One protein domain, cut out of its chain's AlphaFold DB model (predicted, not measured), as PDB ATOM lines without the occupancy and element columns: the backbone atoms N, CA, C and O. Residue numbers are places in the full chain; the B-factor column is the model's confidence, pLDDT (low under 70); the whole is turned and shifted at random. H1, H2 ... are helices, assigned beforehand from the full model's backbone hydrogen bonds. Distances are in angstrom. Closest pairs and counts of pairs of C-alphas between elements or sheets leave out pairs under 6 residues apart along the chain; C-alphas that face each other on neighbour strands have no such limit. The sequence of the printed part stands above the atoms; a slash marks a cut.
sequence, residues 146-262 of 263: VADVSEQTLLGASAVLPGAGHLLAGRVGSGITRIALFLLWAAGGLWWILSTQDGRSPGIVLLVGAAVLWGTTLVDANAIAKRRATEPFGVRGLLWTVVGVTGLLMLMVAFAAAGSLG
ATOM      1  N   VAL A 146      25.950  23.532  23.405       66.75
ATOM      2  CA  VAL A 146      24.857  22.681  23.908       66.75
ATOM      3  C   VAL A 146      23.720  23.520  24.515       66.75
ATOM      4  O   VAL A 146      22.584  23.052  24.615       66.75
ATOM      5  N   ALA A 147      23.989  24.770  24.910       66.19
ATOM      6  CA  ALA A 147      23.019  25.622  25.600       66.19
ATOM      7  C   ALA A 147      21.876  26.130  24.698       66.19
ATOM      8  O   ALA A 147      20.823  26.499  25.229       66.19
ATOM      9  N   ASP A 148      22.062  26.091  23.374       86.94
ATOM     10  CA  ASP A 148      21.140  26.668  22.386       86.94
ATOM     11  C   ASP A 148      20.206  25.645  21.716       86.94
ATOM     12  O   ASP A 148      19.383  25.999  20.864       86.94
ATOM     13  N   VAL A 149      20.264  24.365  22.101       91.31
ATOM     14  CA  VAL A 149      19.364  23.355  21.527       91.31
ATOM     15  C   VAL A 149      17.949  23.530  22.084       91.31
ATOM     16  O   VAL A 149      17.711  23.426  23.288       91.31
ATOM     17  N   SER A 150      16.978  23.763  21.196       94.75
ATOM     18  CA  SER A 150      15.580  23.952  21.595       94.75
ATOM     19  C   SER A 150      14.971  22.689  22.228       94.75
ATOM     20  O   SER A 150      15.289  21.561  21.840       94.75
ATOM     21  N   GLU A 151      14.024  22.868  23.159       95.38
ATOM     22  CA  GLU A 151      13.263  21.765  23.777       95.38
ATOM     23  C   GLU A 151      12.618  20.852  22.723       95.38
ATOM     24  O   GLU A 151      12.675  19.625  22.829       95.38
ATOM     25  N   GLN A 152      12.066  21.442  21.660       96.56
ATOM     26  CA  GLN A 152      11.423  20.706  20.570       96.56
ATOM     27  C   GLN A 152      12.426  19.848  19.796       96.56
ATOM     28  O   GLN A 152      12.107  18.718  19.430       96.56
ATOM     29  N   THR A 153      13.648  20.344  19.589       96.31
ATOM     30  CA  THR A 153      14.722  19.591  18.930       96.31
ATOM     31  C   THR A 153      15.150  18.390  19.776       96.31
ATOM     32  O   THR A 153      15.277  17.290  19.242       96.31
ATOM     33  N   LEU A 154      15.314  18.559  21.094       95.19
ATOM     34  CA  LEU A 154      15.700  17.466  21.998       95.19
ATOM     35  C   LEU A 154      14.634  16.364  22.071       95.19
ATOM     36  O   LEU A 154      14.956  15.168  22.008       95.19
ATOM     37  N   LEU A 155      13.363  16.764  22.182       96.69
ATOM     38  CA  LEU A 155      12.229  15.842  22.208       96.69
ATOM     39  C   LEU A 155      12.037  15.155  20.857       96.69
ATOM     40  O   LEU A 155      11.897  13.936  20.817       96.69
ATOM     41  N   GLY A 156      12.094  15.914  19.760       97.38
ATOM     42  CA  GLY A 156      11.974  15.390  18.402       97.38
ATOM     43  C   GLY A 156      13.072  14.379  18.077       97.38
ATOM     44  O   GLY A 156      12.775  13.282  17.608       97.38
ATOM     45  N   ALA A 157      14.326  14.687  18.414       97.12
ATOM     46  CA  ALA A 157      15.439  13.758  18.232       97.12
ATOM     47  C   ALA A 157      15.237  12.463  19.036       97.12
ATOM     48  O   ALA A 157      15.395  11.372  18.494       97.12
ATOM     49  N   SER A 158      14.829  12.571  20.306       96.50
ATOM     50  CA  SER A 158      14.576  11.402  21.167       96.50
ATOM     51  C   SER A 158      13.348  10.590  20.744       96.50
ATOM     52  O   SER A 158      13.297   9.385  20.990       96.50
ATOM     53  N   ALA A 159      12.369  11.232  20.101       97.06
ATOM     54  CA  ALA A 159      11.225  10.558  19.505       97.06
ATOM     55  C   ALA A 159      11.638   9.748  18.275       97.06
ATOM     56  O   ALA A 159      11.161   8.639  18.111       97.06
ATOM     57  N   VAL A 160      12.554  10.236  17.437       97.62
ATOM     58  CA  VAL A 160      13.023   9.463  16.272       97.62
ATOM     59  C   VAL A 160      13.947   8.321  16.692       97.62
ATOM     60  O   VAL A 160      13.804   7.202  16.203       97.62
ATOM     61  N   LEU A 161      14.893   8.597  17.591       97.06
ATOM     62  CA  LEU A 161      15.888   7.625  18.024       97.06
ATOM     63  C   LEU A 161      16.158   7.767  19.530       97.06
ATOM     64  O   LEU A 161      16.680   8.801  19.969       97.06
ATOM     65  N   PRO A 162      15.866   6.738  20.346       96.25
ATOM     66  CA  PRO A 162      16.163   6.785  21.771       96.25
ATOM     67  C   PRO A 162      17.656   6.989  22.019       96.25
ATOM     68  O   PRO A 162      18.490   6.189  21.615       96.25
ATOM     69  N   GLY A 163      17.974   8.083  22.709       95.44
ATOM     70  CA  GLY A 163      19.325   8.492  23.085       95.44
ATOM     71  C   GLY A 163      19.835   9.685  22.278       95.44
ATOM     72  O   GLY A 163      20.719  10.391  22.755       95.44
ATOM     73  N   ALA A 164      19.230  10.003  21.127       97.00
ATOM     74  CA  ALA A 164      19.683  11.109  20.282       97.00
ATOM     75  C   ALA A 164      19.569  12.481  20.971       97.00
ATOM     76  O   ALA A 164      20.506  13.273  20.903       97.00
ATOM     77  N   GLY A 165      18.491  12.753  21.718       95.44
ATOM     78  CA  GLY A 165      18.402  13.996  22.497       95.44
ATOM     79  C   GLY A 165      19.460  14.098  23.600       95.44
ATOM     80  O   GLY A 165      19.891  15.199  23.917       95.44
ATOM     81  N   HIS A 166      19.950  12.976  24.140       94.19
ATOM     82  CA  HIS A 166      21.052  13.000  25.110       94.19
ATOM     83  C   HIS A 166      22.378  13.351  24.433       94.19
ATOM     84  O   HIS A 166      23.162  14.101  25.006       94.19
ATOM     85  N   LEU A 167      22.611  12.868  23.205       94.75
ATOM     86  CA  LEU A 167      23.779  13.262  22.412       94.75
ATOM     87  C   LEU A 167      23.765  14.762  22.104       94.75
ATOM     88  O   LEU A 167      24.768  15.431  22.327       94.75
ATOM     89  N   LEU A 168      22.618  15.288  21.661       94.31
ATOM     90  CA  LEU A 168      22.450  16.723  21.400       94.31
ATOM     91  C   LEU A 168      22.605  17.569  22.669       94.31
ATOM     92  O   LEU A 168      23.110  18.680  22.602       94.31
ATOM     93  N   ALA A 169      22.229  17.025  23.828       92.06
ATOM     94  CA  ALA A 169      22.450  17.642  25.133       92.06
ATOM     95  C   ALA A 169      23.885  17.449  25.679       92.06
ATOM     96  O   ALA A 169      24.113  17.651  26.873       92.06
ATOM     97  N   GLY A 170      24.845  17.001  24.858       90.25
ATOM     98  CA  GLY A 170      26.248  16.803  25.249       90.25
ATOM     99  C   GLY A 170      26.506  15.583  26.146       90.25
ATOM    100  O   GLY A 170      27.639  15.335  26.552       90.25
ATOM    101  N   ARG A 171      25.487  14.769  26.447       90.31
ATOM    102  CA  ARG A 171      25.586  13.567  27.296       90.31
ATOM    103  C   ARG A 171      25.936  12.337  26.462       90.31
ATOM    104  O   ARG A 171      25.165  11.374  26.393       90.31
ATOM    105  N   VAL A 172      27.112  12.369  25.833       90.75
ATOM    106  CA  VAL A 172      27.545  11.382  24.827       90.75
ATOM    107  C   VAL A 172      27.462   9.941  25.344       90.75
ATOM    108  O   VAL A 172      26.847   9.098  24.696       90.75
ATOM    109  N   GLY A 173      27.996   9.667  26.541       88.38
ATOM    110  CA  GLY A 173      27.991   8.318  27.122       88.38
ATOM    111  C   GLY A 173      26.582   7.739  27.295       88.38
ATOM    112  O   GLY A 173      26.292   6.654  26.796       88.38
ATOM    113  N   SER A 174      25.672   8.494  27.925       91.75
ATOM    114  CA  SER A 174      24.276   8.067  28.128       91.75
ATOM    115  C   SER A 174      23.531   7.898  26.799       91.75
ATOM    116  O   SER A 174      22.810   6.916  26.610       91.75
ATOM    117  N   GLY A 175      23.741   8.817  25.849       94.81
ATOM    118  CA  GLY A 175      23.121   8.745  24.528       94.81
ATOM    119  C   GLY A 175      23.543   7.503  23.740       94.81
ATOM    120  O   GLY A 175      22.672   6.770  23.269       94.81
ATOM    121  N   ILE A 176      24.849   7.214  23.657       96.31
ATOM    122  CA  ILE A 176      25.370   6.031  22.946       96.31
ATOM    123  C   ILE A 176      24.836   4.743  23.575       96.31
ATOM    124  O   ILE A 176      24.358   3.869  22.852       96.31
ATOM    125  N   THR A 177      24.865   4.624  24.907       95.94
ATOM    126  CA  THR A 177      24.369   3.423  25.596       95.94
ATOM    127  C   THR A 177      22.900   3.154  25.279       95.94
ATOM    128  O   THR A 177      22.541   2.015  24.981       95.94
ATOM    129  N   ARG A 178      22.046   4.186  25.293       96.81
ATOM    130  CA  ARG A 178      20.612   4.042  24.987       96.81
ATOM    131  C   ARG A 178      20.374   3.637  23.531       96.81
ATOM    132  O   ARG A 178      19.571   2.738  23.297       96.81
ATOM    133  N   ILE A 179      21.102   4.235  22.584       97.81
ATOM    134  CA  ILE A 179      21.015   3.883  21.157       97.81
ATOM    135  C   ILE A 179      21.429   2.426  20.948       97.81
ATOM    136  O   ILE A 179      20.684   1.654  20.348       97.81
ATOM    137  N   ALA A 180      22.594   2.033  21.469       97.94
ATOM    138  CA  ALA A 180      23.115   0.681  21.307       97.94
ATOM    139  C   ALA A 180      22.175  -0.367  21.921       97.94
ATOM    140  O   ALA A 180      21.879  -1.376  21.285       97.94
ATOM    141  N   LEU A 181      21.660  -0.105  23.128       97.69
ATOM    142  CA  LEU A 181      20.742  -1.007  23.816       97.69
ATOM    143  C   LEU A 181      19.396  -1.123  23.087       97.69
ATOM    144  O   LEU A 181      18.883  -2.229  22.924       97.69
ATOM    145  N   PHE A 182      18.851  -0.004  22.597       98.12
ATOM    146  CA  PHE A 182      17.640  -0.013  21.782       98.12
ATOM    147  C   PHE A 182      17.836  -0.813  20.498       98.12
ATOM    148  O   PHE A 182      17.016  -1.677  20.206       98.12
ATOM    149  N   LEU A 183      18.915  -0.564  19.749       98.06
ATOM    150  CA  LEU A 183      19.196  -1.292  18.511       98.06
ATOM    151  C   LEU A 183      19.368  -2.787  18.777       98.06
ATOM    152  O   LEU A 183      18.784  -3.596  18.060       98.06
ATOM    153  N   LEU A 184      20.099  -3.153  19.832       98.00
ATOM    154  CA  LEU A 184      20.282  -4.543  20.236       98.00
ATOM    155  C   LEU A 184      18.938  -5.234  20.506       98.00
ATOM    156  O   LEU A 184      18.697  -6.328  19.999       98.00
ATOM    157  N   TRP A 185      18.053  -4.609  21.282       98.25
ATOM    158  CA  TRP A 185      16.763  -5.200  21.646       98.25
ATOM    159  C   TRP A 185      15.743  -5.159  20.508       98.25
ATOM    160  O   TRP A 185      15.059  -6.150  20.268       98.25
ATOM    161  N   ALA A 186      15.655  -4.051  19.774       98.12
ATOM    162  CA  ALA A 186      14.729  -3.903  18.659       98.12
ATOM    163  C   ALA A 186      15.109  -4.827  17.496       98.12
ATOM    164  O   ALA A 186      14.279  -5.614  17.038       98.12
ATOM    165  N   ALA A 187      16.370  -4.783  17.050       97.81
ATOM    166  CA  ALA A 187      16.841  -5.630  15.960       97.81
ATOM    167  C   ALA A 187      16.910  -7.100  16.387       97.81
ATOM    168  O   ALA A 187      16.453  -7.960  15.641       97.81
ATOM    169  N   GLY A 188      17.406  -7.394  17.596       97.12
ATOM    170  CA  GLY A 188      17.453  -8.758  18.128       97.12
ATOM    171  C   GLY A 188      16.061  -9.364  18.312       97.12
ATOM    172  O   GLY A 188      15.829 -10.505  17.913       97.12
ATOM    173  N   GLY A 189      15.111  -8.591  18.844       97.31
ATOM    174  CA  GLY A 189      13.726  -9.021  19.021       97.31
ATOM    175  C   GLY A 189      13.000  -9.249  17.697       97.31
ATOM    176  O   GLY A 189      12.345 -10.279  17.525       97.31
ATOM    177  N   LEU A 190      13.163  -8.332  16.739       97.81
ATOM    178  CA  LEU A 190      12.595  -8.474  15.399       97.81
ATOM    179  C   LEU A 190      13.206  -9.668  14.658       97.81
ATOM    180  O   LEU A 190      12.470 -10.483  14.106       97.81
ATOM    181  N   TRP A 191      14.533  -9.802  14.683       97.44
ATOM    182  CA  TRP A 191      15.231 -10.928  14.070       97.44
ATOM    183  C   TRP A 191      14.747 -12.260  14.642       97.44
ATOM    184  O   TRP A 191      14.424 -13.152  13.866       97.44
ATOM    185  N   TRP A 192      14.604 -12.372  15.968       96.94
ATOM    186  CA  TRP A 192      14.100 -13.583  16.624       96.94
ATOM    187  C   TRP A 192      12.692 -13.963  16.153       96.94
ATOM    188  O   TRP A 192      12.430 -15.122  15.840       96.94
ATOM    189  N   ILE A 193      11.773 -12.992  16.077       96.44
ATOM    190  CA  ILE A 193      10.387 -13.230  15.630       96.44
ATOM    191  C   ILE A 193      10.341 -13.693  14.172       96.44
ATOM    192  O   ILE A 193       9.488 -14.507  13.820       96.44
ATOM    193  N   LEU A 194      11.222 -13.155  13.328       96.38
ATOM    194  CA  LEU A 194      11.271 -13.488  11.907       96.38
ATOM    195  C   LEU A 194      12.001 -14.810  11.632       96.38
ATOM    196  O   LEU A 194      11.681 -15.474  10.649       96.38
ATOM    197  N   SER A 195      12.973 -15.192  12.465       95.50
ATOM    198  CA  SER A 195      13.802 -16.385  12.256       95.50
ATOM    199  C   SER A 195      13.220 -17.661  12.868       95.50
ATOM    200  O   SER A 195      13.548 -18.753  12.405       95.50
ATOM    201  N   THR A 196      12.348 -17.552  13.875       91.81
ATOM    202  CA  THR A 196      11.783 -18.709  14.589       91.81
ATOM    203  C   THR A 196      10.325 -18.964  14.202       91.81
ATOM    204  O   THR A 196       9.483 -18.066  14.241       91.81
ATOM    205  N   GLN A 197      10.005 -20.208  13.817       85.31
ATOM    206  CA  GLN A 197       8.612 -20.615  13.582       85.31
ATOM    207  C   GLN A 197       7.889 -20.941  14.893       85.31
ATOM    208  O   GLN A 197       6.734 -20.552  15.061       85.31
ATOM    209  N   ASP A 198       8.611 -21.520  15.854       82.69
ATOM    210  CA  ASP A 198       8.119 -21.836  17.191       82.69
ATOM    211  C   ASP A 198       8.846 -20.973  18.232       82.69
ATOM    212  O   ASP A 198      10.072 -20.994  18.329       82.69
ATOM    213  N   GLY A 199       8.097 -20.196  19.023       80.44
ATOM    214  CA  GLY A 199       8.655 -19.439  20.155       80.44
ATOM    215  C   GLY A 199       8.966 -17.961  19.890       80.44
ATOM    216  O   GLY A 199      10.089 -17.503  20.086       80.44
ATOM    217  N   ARG A 200       7.936 -17.170  19.553       93.44
ATOM    218  CA  ARG A 200       8.037 -15.700  19.404       93.44
ATOM    219  C   ARG A 200       8.194 -14.936  20.726       93.44
ATOM    220  O   ARG A 200       8.476 -13.739  20.703       93.44
ATOM    221  N   SER A 201       7.988 -15.589  21.871       93.44
ATOM    222  CA  SER A 201       7.940 -14.927  23.180       93.44
ATOM    223  C   SER A 201       9.225 -14.176  23.565       93.44
ATOM    224  O   SER A 201       9.081 -13.037  24.012       93.44
ATOM    225  N   PRO A 202      10.459 -14.685  23.345       94.31
ATOM    226  CA  PRO A 202      11.670 -13.934  23.688       94.31
ATOM    227  C   PRO A 202      11.804 -12.661  22.850       94.31
ATOM    228  O   PRO A 202      12.136 -11.597  23.370       94.31
ATOM    229  N   GLY A 203      11.466 -12.747  21.560       95.94
ATOM    230  CA  GLY A 203      11.471 -11.589  20.676       95.94
ATOM    231  C   GLY A 203      10.460 -10.522  21.101       95.94
ATOM    232  O   GLY A 203      10.796  -9.341  21.124       95.94
ATOM    233  N   ILE A 204       9.258 -10.924  21.536       96.38
ATOM    234  CA  ILE A 204       8.257  -9.993  22.086       96.38
ATOM    235  C   ILE A 204       8.793  -9.296  23.345       96.38
ATOM    236  O   ILE A 204       8.651  -8.082  23.462       96.38
ATOM    237  N   VAL A 205       9.441 -10.025  24.261       96.88
ATOM    238  CA  VAL A 205      10.040  -9.431  25.472       96.88
ATOM    239  C   VAL A 205      11.092  -8.381  25.123       96.88
ATOM    240  O   VAL A 205      11.074  -7.293  25.697       96.88
ATOM    241  N   LEU A 206      11.972  -8.671  24.161       97.69
ATOM    242  CA  LEU A 206      12.977  -7.714  23.695       97.69
ATOM    243  C   LEU A 206      12.336  -6.462  23.080       97.69
ATOM    244  O   LEU A 206      12.736  -5.348  23.414       97.69
ATOM    245  N   LEU A 207      11.302  -6.619  22.245       98.12
ATOM    246  CA  LEU A 207      10.587  -5.482  21.652       98.12
ATOM    247  C   LEU A 207       9.860  -4.632  22.704       98.12
ATOM    248  O   LEU A 207       9.898  -3.403  22.631       98.12
ATOM    249  N   VAL A 208       9.241  -5.260  23.707       97.94
ATOM    250  CA  VAL A 208       8.633  -4.545  24.839       97.94
ATOM    251  C   VAL A 208       9.707  -3.802  25.636       97.94
ATOM    252  O   VAL A 208       9.520  -2.628  25.948       97.94
ATOM    253  N   GLY A 209      10.851  -4.436  25.907       97.31
ATOM    254  CA  GLY A 209      11.999  -3.787  26.543       97.31
ATOM    255  C   GLY A 209      12.485  -2.564  25.760       97.31
ATOM    256  O   GLY A 209      12.700  -1.503  26.346       97.31
ATOM    257  N   ALA A 210      12.589  -2.676  24.432       98.19
ATOM    258  CA  ALA A 210      12.970  -1.571  23.551       98.19
ATOM    259  C   ALA A 210      11.952  -0.418  23.598       98.19
ATOM    260  O   ALA A 210      12.348   0.744  23.684       98.19
ATOM    261  N   ALA A 211      10.651  -0.724  23.607       97.88
ATOM    262  CA  ALA A 211       9.593   0.279  23.730       97.88
ATOM    263  C   ALA A 211       9.612   0.987  25.097       97.88
ATOM    264  O   ALA A 211       9.470   2.209  25.159       97.88
ATOM    265  N   VAL A 212       9.842   0.246  26.188       97.31
ATOM    266  CA  VAL A 212       9.999   0.818  27.537       97.31
ATOM    267  C   VAL A 212      11.213   1.745  27.590       97.31
ATOM    268  O   VAL A 212      11.084   2.878  28.049       97.31
ATOM    269  N   LEU A 213      12.364   1.306  27.071       97.38
ATOM    270  CA  LEU A 213      13.581   2.120  26.988       97.38
ATOM    271  C   LEU A 213      13.364   3.399  26.164       97.38
ATOM    272  O   LEU A 213      13.885   4.467  26.501       97.38
ATOM    273  N   TRP A 214      12.590   3.307  25.084       97.69
ATOM    274  CA  TRP A 214      12.250   4.461  24.261       97.69
ATOM    275  C   TRP A 214      11.372   5.461  25.019       97.69
ATOM    276  O   TRP A 214      11.689   6.653  25.058       97.69
ATOM    277  N   GLY A 215      10.344   4.974  25.720       97.31
ATOM    278  CA  GLY A 215       9.483   5.791  26.573       97.31
ATOM    279  C   GLY A 215      10.238   6.487  27.710       97.31
ATOM    280  O   GLY A 215      10.082   7.694  27.896       97.31
ATOM    281  N   THR A 216      11.102   5.774  28.443       96.31
ATOM    282  CA  THR A 216      11.905   6.386  29.521       96.31
ATOM    283  C   THR A 216      12.875   7.430  28.977       96.31
ATOM    284  O   THR A 216      13.052   8.485  29.583       96.31
ATOM    285  N   THR A 217      13.423   7.209  27.781       95.69
ATOM    286  CA  THR A 217      14.306   8.183  27.133       95.69
ATOM    287  C   THR A 217      13.597   9.472  26.732       95.69
ATOM    288  O   THR A 217      14.189  10.544  26.855       95.69
ATOM    289  N   LEU A 218      12.328   9.404  26.327       96.81
ATOM    290  CA  LEU A 218      11.504  10.598  26.108       96.81
ATOM    291  C   LEU A 218      11.247  11.367  27.410       96.81
ATOM    292  O   LEU A 218      11.316  12.598  27.425       96.81
ATOM    293  N   VAL A 219      10.985  10.655  28.510       96.81
ATOM    294  CA  VAL A 219      10.780  11.268  29.832       96.81
ATOM    295  C   VAL A 219      12.047  11.983  30.307       96.81
ATOM    296  O   VAL A 219      11.957  13.118  30.783       96.81
ATOM    297  N   ASP A 220      13.215  11.366  30.131       94.94
ATOM    298  CA  ASP A 220      14.496  11.981  30.487       94.94
ATOM    299  C   ASP A 220      14.831  13.169  29.580       94.94
ATOM    300  O   ASP A 220      15.214  14.224  30.082       94.94
ATOM    301  N   ALA A 221      14.607  13.064  28.265       94.31
ATOM    302  CA  ALA A 221      14.811  14.181  27.338       94.31
ATOM    303  C   ALA A 221      13.941  15.395  27.704       94.31
ATOM    304  O   ALA A 221      14.415  16.528  27.686       94.31
ATOM    305  N   ASN A 222      12.691  15.160  28.115       96.12
ATOM    306  CA  ASN A 222      11.796  16.193  28.636       96.12
ATOM    307  C   ASN A 222      12.298  16.795  29.961       96.12
ATOM    308  O   ASN A 222      12.155  17.996  30.186       96.12
ATOM    309  N   ALA A 223      12.889  15.990  30.848       93.94
ATOM    310  CA  ALA A 223      13.492  16.491  32.084       93.94
ATOM    311  C   ALA A 223      14.728  17.366  31.806       93.94
ATOM    312  O   ALA A 223      14.855  18.439  32.402       93.94
ATOM    313  N   ILE A 224      15.581  16.944  30.865       91.50
ATOM    314  CA  ILE A 224      16.760  17.690  30.403       91.50
ATOM    315  C   ILE A 224      16.337  19.007  29.748       91.50
ATOM    316  O   ILE A 224      16.857  20.060  30.112       91.50
ATOM    317  N   ALA A 225      15.351  18.974  28.847       93.06
ATOM    318  CA  ALA A 225      14.840  20.171  28.183       93.06
ATOM    319  C   ALA A 225      14.279  21.196  29.185       93.06
ATOM    320  O   ALA A 225      14.497  22.398  29.045       93.06
ATOM    321  N   LYS A 226      13.646  20.715  30.262       93.31
ATOM    322  CA  LYS A 226      13.153  21.538  31.381       93.31
ATOM    323  C   LYS A 226      14.230  21.927  32.397       93.31
ATOM    324  O   LYS A 226      13.886  22.459  33.452       93.31
ATOM    325  N   ARG A 227      15.508  21.651  32.109       88.12
ATOM    326  CA  ARG A 227      16.669  21.938  32.968       88.12
ATOM    327  C   ARG A 227      16.502  21.417  34.399       88.12
ATOM    328  O   ARG A 227      16.912  22.066  35.361       88.12
ATOM    329  N   ARG A 228      15.878  20.246  34.563       88.44
ATOM    330  CA  ARG A 228      15.778  19.601  35.878       88.44
ATOM    331  C   ARG A 228      17.147  19.060  36.282       88.44
ATOM    332  O   ARG A 228      17.827  18.435  35.475       88.44
ATOM    333  N   ALA A 229      17.519  19.278  37.543       75.25
ATOM    334  CA  ALA A 229      18.798  18.819  38.088       75.25
ATOM    335  C   ALA A 229      18.919  17.283  38.111       75.25
ATOM    336  O   ALA A 229      20.020  16.747  38.055       75.25
ATOM    337  N   THR A 230      17.791  16.571  38.169       79.44
ATOM    338  CA  THR A 230      17.747  15.111  38.263       79.44
ATOM    339  C   THR A 230      17.060  14.485  37.051       79.44
ATOM    340  O   THR A 230      15.940  14.849  36.685       79.44
ATOM    341  N   GLU A 231      17.733  13.506  36.441       84.56
ATOM    342  CA  GLU A 231      17.112  12.588  35.484       84.56
ATOM    343  C   GLU A 231      16.259  11.578  36.267       84.56
ATOM    344  O   GLU A 231      16.797  10.881  37.135       84.56
ATOM    345  N   PRO A 232      14.947  11.472  35.998       88.44
ATOM    346  CA  PRO A 232      14.100  10.501  36.682       88.44
ATOM    347  C   PRO A 232      14.567   9.061  36.427       88.44
ATOM    348  O   PRO A 232      14.516   8.240  37.343       88.44
ATOM    349  N   PHE A 233      15.087   8.771  35.228       87.38
ATOM    350  CA  PHE A 233      15.666   7.479  34.862       87.38
ATOM    351  C   PHE A 233      17.150   7.620  34.499       87.38
ATOM    352  O   PHE A 233      17.592   7.241  33.416       87.38
ATOM    353  N   GLY A 234      17.948   8.131  35.445       87.31
ATOM    354  CA  GLY A 234      19.410   8.101  35.340       87.31
ATOM    355  C   GLY A 234      19.984   6.673  35.270       87.31
ATOM    356  O   GLY A 234      19.266   5.681  35.131       87.31
ATOM    357  N   VAL A 235      21.302   6.535  35.444       88.56
ATOM    358  CA  VAL A 235      22.036   5.256  35.290       88.56
ATOM    359  C   VAL A 235      21.392   4.083  36.047       88.56
ATOM    360  O   VAL A 235      21.298   2.978  35.517       88.56
ATOM    361  N   ARG A 236      20.884   4.322  37.264       90.50
ATOM    362  CA  ARG A 236      20.203   3.293  38.071       90.50
ATOM    363  C   ARG A 236      18.918   2.782  37.414       90.50
ATOM    364  O   ARG A 236      18.675   1.581  37.424       90.50
ATOM    365  N   GLY A 237      18.108   3.673  36.842       91.12
ATOM    366  CA  GLY A 237      16.872   3.295  36.152       91.12
ATOM    367  C   GLY A 237      17.155   2.447  34.911       91.12
ATOM    368  O   GLY A 237      16.507   1.420  34.695       91.12
ATOM    369  N   LEU A 238      18.181   2.821  34.141       93.12
ATOM    370  CA  LEU A 238      18.632   2.049  32.983       93.12
ATOM    371  C   LEU A 238      19.145   0.657  33.394       93.12
ATOM    372  O   LEU A 238      18.736  -0.339  32.801       93.12
ATOM    373  N   LEU A 239      19.955   0.575  34.457       94.81
ATOM    374  CA  LEU A 239      20.438  -0.697  35.004       94.81
ATOM    375  C   LEU A 239      19.281  -1.627  35.393       94.81
ATOM    376  O   LEU A 239      19.250  -2.778  34.961       94.81
ATOM    377  N   TRP A 240      18.303  -1.132  36.156       96.62
ATOM    378  CA  TRP A 240      17.142  -1.934  36.557       96.62
ATOM    379  C   TRP A 240      16.296  -2.390  35.368       96.62
ATOM    380  O   TRP A 240      15.768  -3.501  35.388       96.62
ATOM    381  N   THR A 241      16.217  -1.581  34.310       94.62
ATOM    382  CA  THR A 241      15.534  -1.965  33.066       94.62
ATOM    383  C   THR A 241      16.246  -3.143  32.395       94.62
ATOM    384  O   THR A 241      15.600  -4.128  32.038       94.62
ATOM    385  N   VAL A 242      17.578  -3.092  32.278       96.50
ATOM    386  CA  VAL A 242      18.385  -4.192  31.717       96.50
ATOM    387  C   VAL A 242      18.251  -5.464  32.551       96.50
ATOM    388  O   VAL A 242      18.037  -6.543  31.995       96.50
ATOM    389  N   VAL A 243      18.336  -5.340  33.879       97.56
ATOM    390  CA  VAL A 243      18.166  -6.466  34.810       97.56
ATOM    391  C   VAL A 243      16.774  -7.081  34.670       97.56
ATOM    392  O   VAL A 243      16.662  -8.300  34.582       97.56
ATOM    393  N   GLY A 244      15.724  -6.260  34.590       97.00
ATOM    394  CA  GLY A 244      14.346  -6.726  34.426       97.00
ATOM    395  C   GLY A 244      14.126  -7.498  33.124       97.00
ATOM    396  O   GLY A 244      13.593  -8.607  33.154       97.00
ATOM    397  N   VAL A 245      14.585  -6.956  31.988       95.12
ATOM    398  CA  VAL A 245      14.474  -7.626  30.677       95.12
ATOM    399  C   VAL A 245      15.269  -8.933  30.665       95.12
ATOM    400  O   VAL A 245      14.738  -9.972  30.277       95.12
ATOM    401  N   THR A 246      16.514  -8.912  31.148       96.25
ATOM    402  CA  THR A 246      17.369 -10.108  31.200       96.25
ATOM    403  C   THR A 246      16.788 -11.180  32.122       96.25
ATOM    404  O   THR A 246      16.730 -12.349  31.749       96.25
ATOM    405  N   GLY A 247      16.309 -10.793  33.307       97.62
ATOM    406  CA  GLY A 247      15.673 -11.706  34.256       97.62
ATOM    407  C   GLY A 247      14.421 -12.366  33.679       97.62
ATOM    408  O   GLY A 247      14.248 -13.576  33.823       97.62
ATOM    409  N   LEU A 248      13.588 -11.608  32.957       96.81
ATOM    410  CA  LEU A 248      12.404 -12.148  32.288       96.81
ATOM    411  C   LEU A 248      12.772 -13.141  31.173       96.81
ATOM    412  O   LEU A 248      12.137 -14.189  31.060       96.81
ATOM    413  N   LEU A 249      13.818 -12.855  30.389       95.31
ATOM    414  CA  LEU A 249      14.326 -13.786  29.375       95.31
ATOM    415  C   LEU A 249      14.836 -15.088  30.005       95.31
ATOM    416  O   LEU A 249      14.473 -16.169  29.542       95.31
ATOM    417  N   MET A 250      15.618 -15.003  31.085       96.75
ATOM    418  CA  MET A 250      16.118 -16.184  31.803       96.75
ATOM    419  C   MET A 250      14.977 -17.032  32.367       96.75
ATOM    420  O   MET A 250      14.996 -18.257  32.252       96.75
ATOM    421  N   LEU A 251      13.950 -16.384  32.921       96.88
ATOM    422  CA  LEU A 251      12.758 -17.059  33.419       96.88
ATOM    423  C   LEU A 251      12.025 -17.814  32.298       96.88
ATOM    424  O   LEU A 251      11.635 -18.964  32.486       96.88
ATOM    425  N   MET A 252      11.871 -17.202  31.120       93.62
ATOM    426  CA  MET A 252      11.252 -17.862  29.964       93.62
ATOM    427  C   MET A 252      12.044 -19.082  29.494       93.62
ATOM    428  O   MET A 252      11.448 -20.125  29.229       93.62
ATOM    429  N   VAL A 253      13.373 -18.972  29.422       91.94
ATOM    430  CA  VAL A 253      14.249 -20.098  29.067       91.94
ATOM    431  C   VAL A 253      14.107 -21.234  30.083       91.94
ATOM    432  O   VAL A 253      13.963 -22.390  29.687       91.94
ATOM    433  N   ALA A 254      14.070 -20.916  31.379       93.88
ATOM    434  CA  ALA A 254      13.880 -21.908  32.433       93.88
ATOM    435  C   ALA A 254      12.530 -22.639  32.313       93.88
ATOM    436  O   ALA A 254      12.485 -23.863  32.427       93.88
ATOM    437  N   PHE A 255      11.439 -21.919  32.025       94.25
ATOM    438  CA  PHE A 255      10.125 -22.535  31.813       94.25
ATOM    439  C   PHE A 255      10.070 -23.408  30.557       94.25
ATOM    440  O   PHE A 255       9.491 -24.493  30.600       94.25
ATOM    441  N   ALA A 256      10.687 -22.968  29.458       90.56
ATOM    442  CA  ALA A 256      10.769 -23.764  28.238       90.56
ATOM    443  C   ALA A 256      11.531 -25.082  28.478       90.56
ATOM    444  O   ALA A 256      11.060 -26.144  28.077       90.56
ATOM    445  N   ALA A 257      12.655 -25.021  29.201       91.44
ATOM    446  CA  ALA A 257      13.446 -26.197  29.559       91.44
ATOM    447  C   ALA A 257      12.712 -27.144  30.528       91.44
ATOM    448  O   ALA A 257      12.820 -28.363  30.411       91.44
ATOM    449  N   ALA A 258      11.939 -26.608  31.477       93.31
ATOM    450  CA  ALA A 258      11.133 -27.426  32.384       93.31
ATOM    451  C   ALA A 258       9.997 -28.155  31.647       93.31
ATOM    452  O   ALA A 258       9.730 -29.323  31.926       93.31
ATOM    453  N   GLY A 259       9.356 -27.491  30.678       91.69
ATOM    454  CA  GLY A 259       8.295 -28.086  29.863       91.69
ATOM    455  C   GLY A 259       8.773 -29.254  28.998       91.69
ATOM    456  O   GLY A 259       8.036 -30.222  28.830       91.69
ATOM    457  N   SER A 260      10.016 -29.214  28.505       90.38
ATOM    458  CA  SER A 260      10.572 -30.287  27.671       90.38
ATOM    459  C   SER A 260      10.956 -31.556  28.438       90.38
ATOM    460  O   SER A 260      11.217 -32.572  27.810       90.38
ATOM    461  N   LEU A 261      11.031 -31.514  29.774       90.69
ATOM    462  CA  LEU A 261      11.341 -32.690  30.604       90.69
ATOM    463  C   LEU A 261      10.092 -33.487  31.012       90.69
ATOM    464  O   LEU A 261      10.223 -34.592  31.532       90.69
ATOM    465  N   GLY A 262       8.897 -32.916  30.835       84.50
ATOM    466  CA  GLY A 262       7.636 -33.494  31.306       84.50
ATOM    467  C   GLY A 262       6.769 -34.164  30.237       84.50
ATOM    468  O   GLY A 262       5.693 -34.646  30.588       84.50
TER     469      GLY A 262
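AT A GLANCE: This is residues 146 to 262 of the 263 residues of an uncharacterized protein of Nitriliruptor sp (UniProt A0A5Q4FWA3). Long helix H4 runs through a rod, with long helices H3 and H5 packed on it antiparallel and shorter H1 on its last part; little H2 sits between H1 and H3. Residues 257 to 262 stick out. The printed part has 117 residues with five named helices, H1 to H5, and no named strand: all helix, loose, radius of gyration of the C-alphas 16.7 A, spans 61 by 26 by 18 A.

HOW THE PARTS SIT: H4, residues 201 to 225, is the hub. H3, residues 172 to 195, makes a helical hairpin with it at a shallow tilt of 24 degrees; closest C-alphas, Gly 189 and Gly 203, 3.8 A. H4 touches H5, residues 235 to 259, with residues 202 to 213 alone, a helical hairpin; closest C-alphas, Gly 209 and Val 245, 6.2 A. H1, residues 151 to 160, touches H4; closest C-alphas, Glu 151 and Ala 225, 4.9 A. H2, residues 164 to 168, touches H1 and H3; closest C-alphas, Leu 154 and Gly 165, 4.4 A, and His 166 and Gly 175, 4.8 A. Every O i to N i+4 pair is within hydrogen-bond range in H1 to H5.

IN THESE COORDINATES: H3 spans 33.4 A, H4 36.1 A, H5 36.5 A. C-alpha 151 is at (13.263, 21.765, 23.777), C-alpha 259 at (8.295, -28.086, 29.863).

THE WHOLE: The farthest C-alphas, Asp 148 and Gly 262, are 62.3 A apart. The printed part has no cut and no long link; residues 146 to 147 are under pLDDT 70.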